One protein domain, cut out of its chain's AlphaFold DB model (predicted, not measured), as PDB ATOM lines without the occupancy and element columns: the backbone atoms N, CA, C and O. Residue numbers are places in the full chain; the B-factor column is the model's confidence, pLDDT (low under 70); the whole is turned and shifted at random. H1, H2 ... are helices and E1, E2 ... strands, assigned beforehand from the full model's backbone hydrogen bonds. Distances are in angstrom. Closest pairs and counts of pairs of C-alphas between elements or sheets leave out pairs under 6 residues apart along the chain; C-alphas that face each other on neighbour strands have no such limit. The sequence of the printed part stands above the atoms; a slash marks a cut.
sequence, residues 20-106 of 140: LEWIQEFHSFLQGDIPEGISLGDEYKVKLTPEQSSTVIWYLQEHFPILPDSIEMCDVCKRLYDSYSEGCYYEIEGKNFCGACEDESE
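Overview. This is residues 20 to 106 of the 140 residues of an uncharacterized protein of Bacteroides sp. AM37-9 (UniProt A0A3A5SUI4). Picture an elongated row of small parts: a long loop, residues 32 to 49, at one end, then two helices, H1 and H2, set at a steep angle, then the hairpin E1 and E2, and at the other end a second hairpin, E3 and E4. The first hairpin sits between the helices and the second hairpin, with E2 nearer H1 and E1 nearer H2. The printed part has 87 residues, with two named helices and four named strands in the order H1 H2 E1 E2 E3 E4, and each two-stranded sheet is antiparallel. The class is mixed, helices and strands, with under half of the residues in named elements. The whole is only just compact, close to loose, with a radius of gyration of the C-alphas of 14.0 A and spans of 44 by 26 by 19 A.

Arrangement. Start with H1, residues 20 to 31, and go on to H2, residues 50 to 62: they touch, at a steep tilt of 52 degrees, opposite ways, and their closest C-alphas are those of Leu 30 and Ser 53, 5.8 A apart. In both helices every O i to N i+4 pair is within hydrogen-bond range. Next find E1, residues 71 to 73, and E2, residues 80 to 82, an antiparallel hairpin at 142 degrees; look at N 72 and O 81, within hydrogen-bond range at 2.9 A. The closest C-alphas of H1 and E2 are those of Leu 20 and Asp 82, 6.3 A apart; those of H2 and E1 are Ser 54 and Met 73, 6.8 A apart. Then comes the antiparallel hairpin of E3, residues 88 to 90, and E4, residues 95 to 97, at 154 degrees; N 88 and O 97 are within hydrogen-bond range at 2.9 A. Its E4 comes nearest to E1 at the C-alphas of Asn 96 and Met 73, 6.6 A apart, while E2 and E3 are apart. Both helices are apart from E3 and E4.

Along the chain. Find C-alpha 20 at (29.296, 11.842, 56.488); from there H1 runs 16.4 A to C-alpha 31. H2 begins at C-alpha 50, at (25.355, 15.598, 42.377), and runs 18.1 A to C-alpha 62. E1 and E2 are 7.1 A long each, E3 6.4 A, and E4 6.6 A, ending at C-alpha 97, at (23.202, 1.713, 46.620).

Size, cuts and confidence. Look for the two C-alphas farthest apart at Gly 41 and Glu 106, 44.2 A from each other. The printed part has no cut. The link from H1 to H2, 18 residues, is long; those from E2 to E3 and from E3 to E4 are tight. The mean pLDDT of the printed part is 95.3, and no printed residue is under 70.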
ATOM      1  N   LEU A  20      30.409  11.793  57.433       95.75
ATOM      2  CA  LEU A  20      29.296  11.842  56.488       95.75
ATOM      3  C   LEU A  20      28.574  13.195  56.535       95.75
ATOM      4  O   LEU A  20      28.324  13.780  55.486       95.75
ATOM      5  N   GLU A  21      28.271  13.731  57.720       94.19
ATOM      6  CA  GLU A  21      27.597  15.031  57.855       94.19
ATOM      7  C   GLU A  21      28.453  16.184  57.318       94.19
ATOM      8  O   GLU A  21      27.952  17.043  56.585       94.19
ATOM      9  N   TRP A  22      29.756  16.186  57.619       93.50
ATOM     10  CA  TRP A  22      30.682  17.188  57.083       93.50
ATOM     11  C   TRP A  22      30.776  17.142  55.561       93.50
ATOM     12  O   TRP A  22      30.733  18.181  54.895       93.50
ATOM     13  N   ILE A  23      30.902  15.942  55.001       96.12
ATOM     14  CA  ILE A  23      31.047  15.753  53.561       96.12
ATOM     15  C   ILE A  23      29.717  16.008  52.852       96.12
ATOM     16  O   ILE A  23      29.721  16.551  51.750       96.12
ATOM     17  N   GLN A  24      28.578  15.731  53.489       96.06
ATOM     18  CA  GLN A  24      27.262  16.067  52.955       96.06
ATOM     19  C   GLN A  24      27.053  17.586  52.864       96.06
ATOM     20  O   GLN A  24      26.563  18.058  51.838       96.06
ATOM     21  N   GLU A  25      27.471  18.366  53.870       94.94
ATOM     22  CA  GLU A  25      27.448  19.838  53.782       94.94
ATOM     23  C   GLU A  25      28.376  20.338  52.663       94.94
ATOM     24  O   GLU A  25      27.998  21.222  51.891       94.94
ATOM     25  N   PHE A  26      29.561  19.739  52.511       95.81
ATOM     26  CA  PHE A  26      30.475  20.071  51.417       95.81
ATOM     27  C   PHE A  26      29.899  19.718  50.034       95.81
ATOM     28  O   PHE A  26      29.987  20.519  49.101       95.81
ATOM     29  N   HIS A  27      29.250  18.560  49.903       97.25
ATOM     30  CA  HIS A  27      28.567  18.118  48.686       97.25
ATOM     31  C   HIS A  27      27.441  19.071  48.293       97.25
ATOM     32  O   HIS A  27      27.339  19.433  47.119       97.25
ATOM     33  N   SER A  28      26.636  19.519  49.262       96.31
ATOM     34  CA  SER A  28      25.615  20.560  49.085       96.31
ATOM     35  C   SER A  28      26.236  21.903  48.693       96.31
ATOM     36  O   SER A  28      25.757  22.567  47.770       96.31
ATOM     37  N   PHE A  29      27.361  22.277  49.308       96.19
ATOM     38  CA  PHE A  29      28.080  23.503  48.966       96.19
ATOM     39  C   PHE A  29      28.542  23.556  47.512       96.19
ATOM     40  O   PHE A  29      28.343  24.560  46.823       96.19
ATOM     41  N   LEU A  30      29.098  22.458  47.008       97.19
ATOM     42  CA  LEU A  30      29.503  22.335  45.608       97.19
ATOM     43  C   LEU A  30      28.320  22.424  44.621       97.19
ATOM     44  O   LEU A  30      28.512  22.763  43.451       97.19
ATOM     45  N   GLN A  31      27.101  22.149  45.085       96.88
ATOM     46  CA  GLN A  31      25.864  22.263  44.304       96.88
ATOM     47  C   GLN A  31      25.212  23.652  44.408       96.88
ATOM     48  O   GLN A  31      24.285  23.955  43.653       96.88
ATOM     49  N   GLY A  32      25.727  24.521  45.282       95.31
ATOM     50  CA  GLY A  32      25.340  25.927  45.384       95.31
ATOM     51  C   GLY A  32      24.655  26.316  46.689       95.31
ATOM     52  O   GLY A  32      24.342  27.502  46.861       95.31
ATOM     53  N   ASP A  33      24.457  25.371  47.609       94.56
ATOM     54  CA  ASP A  33      23.952  25.670  48.948       94.56
ATOM     55  C   ASP A  33      25.041  26.375  49.757       94.56
ATOM     56  O   ASP A  33      26.182  25.938  49.812       94.56
ATOM     57  N   ILE A  34      24.732  27.496  50.397       92.25
ATOM     58  CA  ILE A  34      25.736  28.212  51.190       92.25
ATOM     59  C   ILE A  34      25.540  27.874  52.669       92.25
ATOM     60  O   ILE A  34      24.472  28.189  53.200       92.25
ATOM     61  N   PRO A  35      26.541  27.263  53.337       88.12
ATOM     62  CA  PRO A  35      26.469  26.973  54.762       88.12
ATOM     63  C   PRO A  35      26.228  28.225  55.604       88.12
ATOM     64  O   PRO A  35      26.623  29.340  55.246       88.12
ATOM     65  N   GLU A  36      25.613  28.027  56.766       84.56
ATOM     66  CA  GLU A  36      25.348  29.106  57.713       84.56
ATOM     67  C   GLU A  36      26.641  29.853  58.091       84.56
ATOM     68  O   GLU A  36      27.688  29.257  58.344       84.56
ATOM     69  N   GLY A  37      26.575  31.187  58.127       83.44
ATOM     70  CA  GLY A  37      27.719  32.038  58.466       83.44
ATOM     71  C   GLY A  37      28.696  32.292  57.312       83.44
ATOM     72  O   GLY A  37      29.626  33.085  57.480       83.44
ATOM     73  N   ILE A  38      28.481  31.694  56.136       85.19
ATOM     74  CA  ILE A  38      29.221  32.006  54.910       85.19
ATOM     75  C   ILE A  38      28.373  32.934  54.035       85.19
ATOM     76  O   ILE A  38      27.176  32.734  53.858       85.19
ATOM     77  N   SER A  39      28.998  33.968  53.470       86.56
ATOM     78  CA  SER A  39      28.361  34.861  52.499       86.56
ATOM     79  C   SER A  39      29.200  34.907  51.232       86.56
ATOM     80  O   SER A  39      30.352  35.336  51.257       86.56
ATOM     81  N   LEU A  40      28.605  34.485  50.120       88.00
ATOM     82  CA  LEU A  40      29.200  34.478  48.786       88.00
ATOM     83  C   LEU A  40      28.227  35.145  47.813       88.00
ATOM     84  O   LEU A  40      27.022  34.906  47.888       88.00
ATOM     85  N   GLY A  41      28.752  35.975  46.908       88.56
ATOM     86  CA  GLY A  41      27.967  36.494  45.786       88.56
ATOM     87  C   GLY A  41      27.464  35.347  44.906       88.56
ATOM     88  O   GLY A  41      28.137  34.320  44.775       88.56
ATOM     89  N   ASP A  42      26.278  35.504  44.318       88.88
ATOM     90  CA  ASP A  42      25.626  34.458  43.519       88.88
ATOM     91  C   ASP A  42      26.465  34.004  42.314       88.88
ATOM     92  O   ASP A  42      26.364  32.854  41.882       88.88
ATOM     93  N   GLU A  43      27.310  34.887  41.785       93.00
ATOM     94  CA  GLU A  43      28.246  34.627  40.692       93.00
ATOM     95  C   GLU A  43      29.421  33.718  41.084       93.00
ATOM     96  O   GLU A  43      30.047  33.123  40.209       93.00
ATOM     97  N   TYR A  44      29.709  33.586  42.383       92.06
ATOM     98  CA  TYR A  44      30.793  32.751  42.912       92.06
ATOM     99  C   TYR A  44      30.314  31.387  43.410       92.06
ATOM    100  O   TYR A  44      31.135  30.550  43.787       92.06
ATOM    101  N   LYS A  45      28.996  31.153  43.436       94.19
ATOM    102  CA  LYS A  45      28.429  29.867  43.843       94.19
ATOM    103  C   LYS A  45      28.819  28.789  42.846       94.19
ATOM    104  O   LYS A  45      28.601  28.934  41.640       94.19
ATOM    105  N   VAL A  46      29.352  27.692  43.367       94.38
ATOM    106  CA  VAL A  46      29.561  26.477  42.585       94.38
ATOM    107  C   VAL A  46      28.187  25.880  42.257       94.38
ATOM    108  O   VAL A  46      27.262  25.987  43.054       94.38
ATOM    109  N   LYS A  47      28.015  25.337  41.050       96.06
ATOM    110  CA  LYS A  47      26.741  24.777  40.568       96.06
ATOM    111  C   LYS A  47      26.986  23.447  39.867       96.06
ATOM    112  O   LYS A  47      26.737  23.318  38.668       96.06
ATOM    113  N   LEU A  48      27.579  22.504  40.592       98.00
ATOM    114  CA  LEU A  48      27.795  21.148  40.095       98.00
ATOM    115  C   LEU A  48      26.501  20.333  40.179       98.00
ATOM    116  O   LEU A  48      25.652  20.596  41.027       98.00
ATOM    117  N   THR A  49      26.360  19.323  39.320       97.88
ATOM    118  CA  THR A  49      25.380  18.248  39.557       97.88
ATOM    119  C   THR A  49      25.836  17.368  40.733       97.88
ATOM    120  O   THR A  49      27.023  17.403  41.082       97.88
ATOM    121  N   PRO A  50      24.955  16.542  41.332       97.81
ATOM    122  CA  PRO A  50      25.355  15.598  42.377       97.81
ATOM    123  C   PRO A  50      26.546  14.718  41.973       97.81
ATOM    124  O   PRO A  50      27.482  14.564  42.752       97.81
ATOM    125  N   GLU A  51      26.564  14.219  40.733       97.62
ATOM    126  CA  GLU A  51      27.640  13.384  40.186       97.62
ATOM    127  C   GLU A  51      28.957  14.153  40.043       97.62
ATOM    128  O   GLU A  51      30.026  13.657  40.401       97.62
ATOM    129  N   GLN A  52      28.896  15.387  39.537       98.19
ATOM    130  CA  GLN A  52      30.075  16.242  39.409       98.19
ATOM    131  C   GLN A  52      30.649  16.602  40.785       98.19
ATOM    132  O   GLN A  52      31.864  16.595  40.964       98.19
ATOM    133  N   SER A  53      29.780  16.878  41.760       98.19
ATOM    134  CA  SER A  53      30.156  17.124  43.152       98.19
ATOM    135  C   SER A  53      30.800  15.883  43.785       98.19
ATOM    136  O   SER A  53      31.895  15.968  44.341       98.19
ATOM    137  N   SER A  54      30.196  14.706  43.592       97.38
ATOM    138  CA  SER A  54      30.752  13.426  44.050       97.38
ATOM    139  C   SER A  54      32.112  13.123  43.421       97.38
ATOM    140  O   SER A  54      32.991  12.613  44.099       97.38
ATOM    141  N   THR A  55      32.335  13.493  42.155       97.50
ATOM    142  CA  THR A  55      33.642  13.325  41.490       97.50
ATOM    143  C   THR A  55      34.736  14.165  42.158       97.50
ATOM    144  O   THR A  55      35.880  13.724  42.275       97.50
ATOM    145  N   VAL A  56      34.405  15.379  42.618       98.19
ATOM    146  CA  VAL A  56      35.347  16.219  43.376       98.19
ATOM    147  C   VAL A  56      35.681  15.567  44.716       98.19
ATOM    148  O   VAL A  56      36.851  15.519  45.084       98.19
ATOM    149  N   ILE A  57      34.672  15.053  45.424       98.06
ATOM    150  CA  ILE A  57      34.849  14.362  46.709       98.06
ATOM    151  C   ILE A  57      35.727  13.122  46.532       98.06
ATOM    152  O   ILE A  57      36.750  13.025  47.204       98.06
ATOM    153  N   TRP A  58      35.420  12.276  45.547       97.00
ATOM    154  CA  TRP A  58      36.215  11.097  45.196       97.00
ATOM    155  C   TRP A  58      37.684  11.442  44.945       97.00
ATOM    156  O   TRP A  58      38.586  10.794  45.464       97.00
ATOM    157  N   TYR A  59      37.960  12.529  44.218       97.69
ATOM    158  CA  TYR A  59      39.338  12.969  43.991       97.69
ATOM    159  C   TYR A  59      40.050  13.362  45.300       97.69
ATOM    160  O   TYR A  59      41.247  13.117  45.463       97.69
ATOM    161  N   LEU A  60      39.333  13.967  46.249       97.69
ATOM    162  CA  LEU A  60      39.875  14.313  47.566       97.69
ATOM    163  C   LEU A  60      40.058  13.090  48.482       97.69
ATOM    164  O   LEU A  60      40.912  13.156  49.368       97.69
ATOM    165  N   GLN A  61      39.299  12.013  48.270       95.50
ATOM    166  CA  GLN A  61      39.437  10.726  48.965       95.50
ATOM    167  C   GLN A  61      40.606   9.906  48.395       95.50
ATOM    168  O   GLN A  61      41.532   9.556  49.118       95.50
ATOM    169  N   GLU A  62      40.626   9.678  47.081       94.31
ATOM    170  CA  GLU A  62      41.556   8.735  46.445       94.31
ATOM    171  C   GLU A  62      42.906   9.351  46.080       94.31
ATOM    172  O   GLU A  62      43.957   8.719  46.202       94.31
ATOM    173  N   HIS A  63      42.908  10.596  45.587       95.00
ATOM    174  CA  HIS A  63      44.130  11.200  45.057       95.00
ATOM    175  C   HIS A  63      44.907  12.003  46.099       95.00
ATOM    176  O   HIS A  63      46.137  11.924  46.145       95.00
ATOM    177  N   PHE A  64      44.215  12.794  46.926       92.31
ATOM    178  CA  PHE A  64      44.848  13.620  47.969       92.31
ATOM    179  C   PHE A  64      44.799  13.043  49.397       92.31
ATOM    180  O   PHE A  64      45.403  13.636  50.291       92.31
ATOM    181  N   PRO A  65      44.246  11.840  49.578       91.38
ATOM    182  CA  PRO A  65      43.661  11.317  50.833       91.38
ATOM    183  C   PRO A  65      43.408  12.338  51.955       91.38
ATOM    184  O   PRO A  65      43.980  12.260  53.042       91.38
ATOM    185  N   ILE A  66      42.560  13.333  51.682       93.81
ATOM    186  CA  ILE A  66      42.150  14.360  52.659       93.81
ATOM    187  C   ILE A  66      40.838  13.972  53.346       93.81
ATOM    188  O   ILE A  66      40.656  14.276  54.524       93.81
ATOM    189  N   LEU A  67      39.925  13.347  52.600       94.88
ATOM    190  CA  LEU A  67      38.628  12.888  53.089       94.88
ATOM    191  C   LEU A  67      38.657  11.361  53.296       94.88
ATOM    192  O   LEU A  67      39.408  10.692  52.587       94.88
ATOM    193  N   PRO A  68      37.871  10.807  54.239       93.50
ATOM    194  CA  PRO A  68      37.712   9.360  54.402       93.50
ATOM    195  C   PRO A  68      37.175   8.713  53.129       93.50
ATOM    196  O   PRO A  68      36.248   9.239  52.520       93.50
ATOM    197  N   ASP A  69      37.729   7.561  52.769       94.06
ATOM    198  CA  ASP A  69      37.413   6.781  51.565       94.06
ATOM    199  C   ASP A  69      36.104   5.984  51.665       94.06
ATOM    200  O   ASP A  69      35.675   5.383  50.691       94.06
ATOM    201  N   SER A  70      35.438   5.992  52.822       95.56
ATOM    202  CA  SER A  70      34.204   5.234  53.027       95.56
ATOM    203  C   SER A  70      32.942   5.954  52.539       95.56
ATOM    204  O   SER A  70      31.893   5.321  52.434       95.56
ATOM    205  N   ILE A  71      32.999   7.259  52.253       97.75
ATOM    206  CA  ILE A  71      31.810   8.022  51.846       97.75
ATOM    207  C   ILE A  71      31.542   7.851  50.352       97.75
ATOM    208  O   ILE A  71      32.297   8.347  49.520       97.75
ATOM    209  N   GLU A  72      30.416   7.221  50.036       97.50
ATOM    210  CA  GLU A  72      29.977   6.887  48.682       97.50
ATOM    211  C   GLU A  72      28.689   7.634  48.318       97.50
ATOM    212  O   GLU A  72      27.966   8.124  49.188       97.50
ATOM    213  N   MET A  73      28.367   7.717  47.023       98.06
ATOM    214  CA  MET A  73      27.107   8.303  46.545       98.06
ATOM    215  C   MET A  73      26.192   7.228  45.965       98.06
ATOM    216  O   MET A  73      26.573   6.503  45.052       98.06
ATOM    217  N   CYS A  74      24.945   7.181  46.434       98.19
ATOM    218  CA  CYS A  74      23.947   6.270  45.887       98.19
ATOM    219  C   CYS A  74      23.532   6.690  44.467       98.19
ATOM    220  O   CYS A  74      23.087   7.818  44.246       98.19
ATOM    221  N   ASP A  75      23.583   5.759  43.516       97.81
ATOM    222  CA  ASP A  75      23.228   6.004  42.117       97.81
ATOM    223  C   ASP A  75      21.733   6.239  41.886       97.81
ATOM    224  O   ASP A  75      21.357   6.857  40.886       97.81
ATOM    225  N   VAL A  76      20.890   5.796  42.819       97.50
ATOM    226  CA  VAL A  76      19.435   5.969  42.781       97.50
ATOM    227  C   VAL A  76      19.041   7.344  43.320       97.50
ATOM    228  O   VAL A  76      18.553   8.196  42.580       97.50
ATOM    229  N   CYS A  77      19.258   7.577  44.618       97.06
ATOM    230  CA  CYS A  77      18.750   8.771  45.297       97.06
ATOM    231  C   CYS A  77      19.735   9.948  45.331       97.06
ATOM    232  O   CYS A  77      19.357  11.034  45.775       97.06
ATOM    233  N   LYS A  78      20.983   9.749  44.878       96.44
ATOM    234  CA  LYS A  78      22.055  10.762  44.816       96.44
ATOM    235  C   LYS A  78      22.493  11.337  46.165       96.44
ATOM    236  O   LYS A  78      23.178  12.358  46.206       96.44
ATOM    237  N   ARG A  79      22.111  10.691  47.270       95.38
ATOM    238  CA  ARG A  79      22.592  11.021  48.618       95.38
ATOM    239  C   ARG A  79      23.916  10.332  48.894       95.38
ATOM    240  O   ARG A  79      24.160   9.241  48.372       95.38
ATOM    241  N   LEU A  80      24.724  10.968  49.735       98.00
ATOM    242  CA  LEU A  80      25.910  10.332  50.274       98.00
ATOM    243  C   LEU A  80      25.529   9.373  51.402       98.00
ATOM    244  O   LEU A  80      24.549   9.603  52.114       98.00
ATOM    245  N   TYR A  81      26.308   8.313  51.554       98.00
ATOM    246  CA  TYR A  81      26.221   7.366  52.658       98.00
ATOM    247  C   TYR A  81      27.624   6.894  53.041       98.00
ATOM    248  O   TYR A  81      28.570   7.033  52.269       98.00
ATOM    249  N   ASP A  82      27.760   6.360  54.249       97.56
ATOM    250  CA  ASP A  82      29.011   5.772  54.721       97.56
ATOM    251  C   ASP A  82      28.997   4.261  54.467       97.56
ATOM    252  O   ASP A  82      28.259   3.526  55.126       97.56
ATOM    253  N   SER A  83      29.820   3.801  53.524       96.62
ATOM    254  CA  SER A  83      29.925   2.392  53.119       96.62
ATOM    255  C   SER A  83      30.438   1.468  54.227       96.62
ATOM    256  O   SER A  83      30.256   0.254  54.153       96.62
ATOM    257  N   TYR A  84      31.046   2.012  55.287       95.69
ATOM    258  CA  TYR A  84      31.409   1.226  56.470       95.69
ATOM    259  C   TYR A  84      30.213   0.956  57.392       95.69
ATOM    260  O   TYR A  84      30.281   0.058  58.236       95.69
ATOM    261  N   SER A  85      29.129   1.719  57.241       95.75
ATOM    262  CA  SER A  85      27.938   1.658  58.088       95.75
ATOM    263  C   SER A  85      26.727   1.059  57.365       95.75
ATOM    264  O   SER A  85      25.932   0.355  57.991       95.75
ATOM    265  N   GLU A  86      26.561   1.330  56.069       96.62
ATOM    266  CA  GLU A  86      25.419   0.869  55.277       96.62
ATOM    267  C   GLU A  86      25.728   0.767  53.777       96.62
ATOM    268  O   GLU A  86      26.761   1.227  53.298       96.62
ATOM    269  N   GLY A  87      24.760   0.243  53.021       95.88
ATOM    270  CA  GLY A  87      24.794   0.227  51.565       95.88
ATOM    271  C   GLY A  87      25.706  -0.845  50.978       95.88
ATOM    272  O   GLY A  87      26.309  -1.654  51.681       95.88
ATOM    273  N   CYS A  88      25.757  -0.874  49.653       95.44
ATOM    274  CA  CYS A  88      26.486  -1.877  48.893       95.44
ATOM    275  C   CYS A  88      26.907  -1.346  47.520       95.44
ATOM    276  O   CYS A  88      26.291  -0.437  46.957       95.44
ATOM    277  N   TYR A  89      27.960  -1.957  46.980       96.19
ATOM    278  CA  TYR A  89      28.359  -1.821  45.586       96.19
ATOM    279  C   TYR A  89      28.198  -3.172  44.900       96.19
ATOM    280  O   TYR A  89      28.816  -4.157  45.312       96.19
ATOM    281  N   TYR A  90      27.390  -3.206  43.845       96.50
ATOM    282  CA  TYR A  90      27.253  -4.389  43.004       96.50
ATOM    283  C   TYR A  90      28.094  -4.199  41.741       96.50
ATOM    284  O   TYR A  90      27.733  -3.418  40.857       96.50
ATOM    285  N   GLU A  91      29.203  -4.933  41.633       95.50
ATOM    286  CA  GLU A  91      30.123  -4.926  40.489       95.50
ATOM    287  C   GLU A  91      29.397  -5.316  39.197       95.50
ATOM    288  O   GLU A  91      29.646  -4.738  38.138       95.50
ATOM    289  N   ILE A  92      28.439  -6.245  39.282       95.25
ATOM    290  CA  ILE A  92      27.661  -6.693  38.118       95.25
ATOM    291  C   ILE A  92      26.715  -5.611  37.566       95.25
ATOM    292  O   ILE A  92      26.409  -5.609  36.372       95.25
ATOM    293  N   GLU A  93      26.274  -4.673  38.411       95.75
ATOM    294  CA  GLU A  93      25.532  -3.481  37.984       95.75
ATOM    295  C   GLU A  93      26.440  -2.281  37.706       95.75
ATOM    296  O   GLU A  93      26.047  -1.377  36.964       95.75
ATOM    297  N   GLY A  94      27.631  -2.258  38.302       96.19
ATOM    298  CA  GLY A  94      28.513  -1.100  38.317       96.19
ATOM    299  C   GLY A  94      27.905   0.089  39.063       96.19
ATOM    300  O   GLY A  94      28.086   1.220  38.615       96.19
ATOM    301  N   LYS A  95      27.153  -0.160  40.146       97.19
ATOM    302  CA  LYS A  95      26.393   0.868  40.874       97.19
ATOM    303  C   LYS A  95      26.508   0.752  42.387       97.19
ATOM    304  O   LYS A  95      26.574  -0.346  42.939       97.19
ATOM    305  N   ASN A  96      26.421   1.914  43.023       97.44
ATOM    306  CA  ASN A  96      26.342   2.120  44.459       97.44
ATOM    307  C   ASN A  96      24.889   2.298  44.918       97.44
ATOM    308  O   ASN A  96      24.128   3.109  44.373       97.44
ATOM    309  N   PHE A  97      24.513   1.607  45.989       98.25
ATOM    310  CA  PHE A  97      23.202   1.713  46.620       98.25
ATOM    311  C   PHE A  97      23.373   1.999  48.111       98.25
ATOM    312  O   PHE A  97      24.072   1.269  48.806       98.25
ATOM    313  N   CYS A  98      22.721   3.044  48.627       98.00
ATOM    314  CA  CYS A  98      22.616   3.219  50.077       98.00
ATOM    315  C   CYS A  98      21.654   2.176  50.670       98.00
ATOM    316  O   CYS A  98      20.854   1.588  49.937       98.00
ATOM    317  N   GLY A  99      21.658   1.998  51.995       96.75
ATOM    318  CA  GLY A  99      20.815   0.993  52.652       96.75
ATOM    319  C   GLY A  99      19.313   1.185  52.404       96.75
ATOM    320  O   GLY A  99      18.553   0.224  52.391       96.75
ATOM    321  N   ALA A 100      18.869   2.417  52.135       97.12
ATOM    322  CA  ALA A 100      17.474   2.710  51.802       97.12
ATOM    323  C   ALA A 100      17.080   2.380  50.347       97.12
ATOM    324  O   ALA A 100      15.889   2.300  50.054       97.12
ATOM    325  N   CYS A 101      18.053   2.235  49.442       98.12
ATOM    326  CA  CYS A 101      17.828   2.002  48.011       98.12
ATOM    327  C   CYS A 101      18.330   0.631  47.537       98.12
ATOM    328  O   CYS A 101      18.174   0.316  46.362       98.12
ATOM    329  N   GLU A 102      18.920  -0.188  48.410       95.38
ATOM    330  CA  GLU A 102      19.440  -1.514  48.054       95.38
ATOM    331  C   GLU A 102      18.370  -2.430  47.434       95.38
ATOM    332  O   GLU A 102      18.643  -3.174  46.488       95.38
ATOM    333  N   ASP A 103      17.123  -2.329  47.895       94.12
ATOM    334  CA  ASP A 103      16.009  -3.102  47.339       94.12
ATOM    335  C   ASP A 103      15.709  -2.772  45.869       94.12
ATOM    336  O   ASP A 103      15.143  -3.612  45.169       94.12
ATOM    337  N   GLU A 104      16.126  -1.598  45.378       96.44
ATOM    338  CA  GLU A 104      15.991  -1.203  43.971       96.44
ATOM    339  C   GLU A 104      17.032  -1.859  43.051       96.44
ATOM    340  O   GLU A 104      16.912  -1.761  41.829       96.44
ATOM    341  N   SER A 105      18.048  -2.528  43.606       96.31
ATOM    342  CA  SER A 105      19.003  -3.300  42.811       96.31
ATOM    343  C   SER A 105      18.363  -4.583  42.274       96.31
ATOM    344  O   SER A 105      17.599  -5.263  42.962       96.31
ATOM    345  N   GLU A 106      18.723  -4.966  41.054       95.88
ATOM    346  CA  GLU A 106      18.414  -6.284  40.486       95.88
ATOM    347  C   GLU A 106      19.453  -7.338  40.910       95.88
ATOM    348  O   GLU A 106      19.246  -8.544  40.727       95.88
TER     349      GLU A 106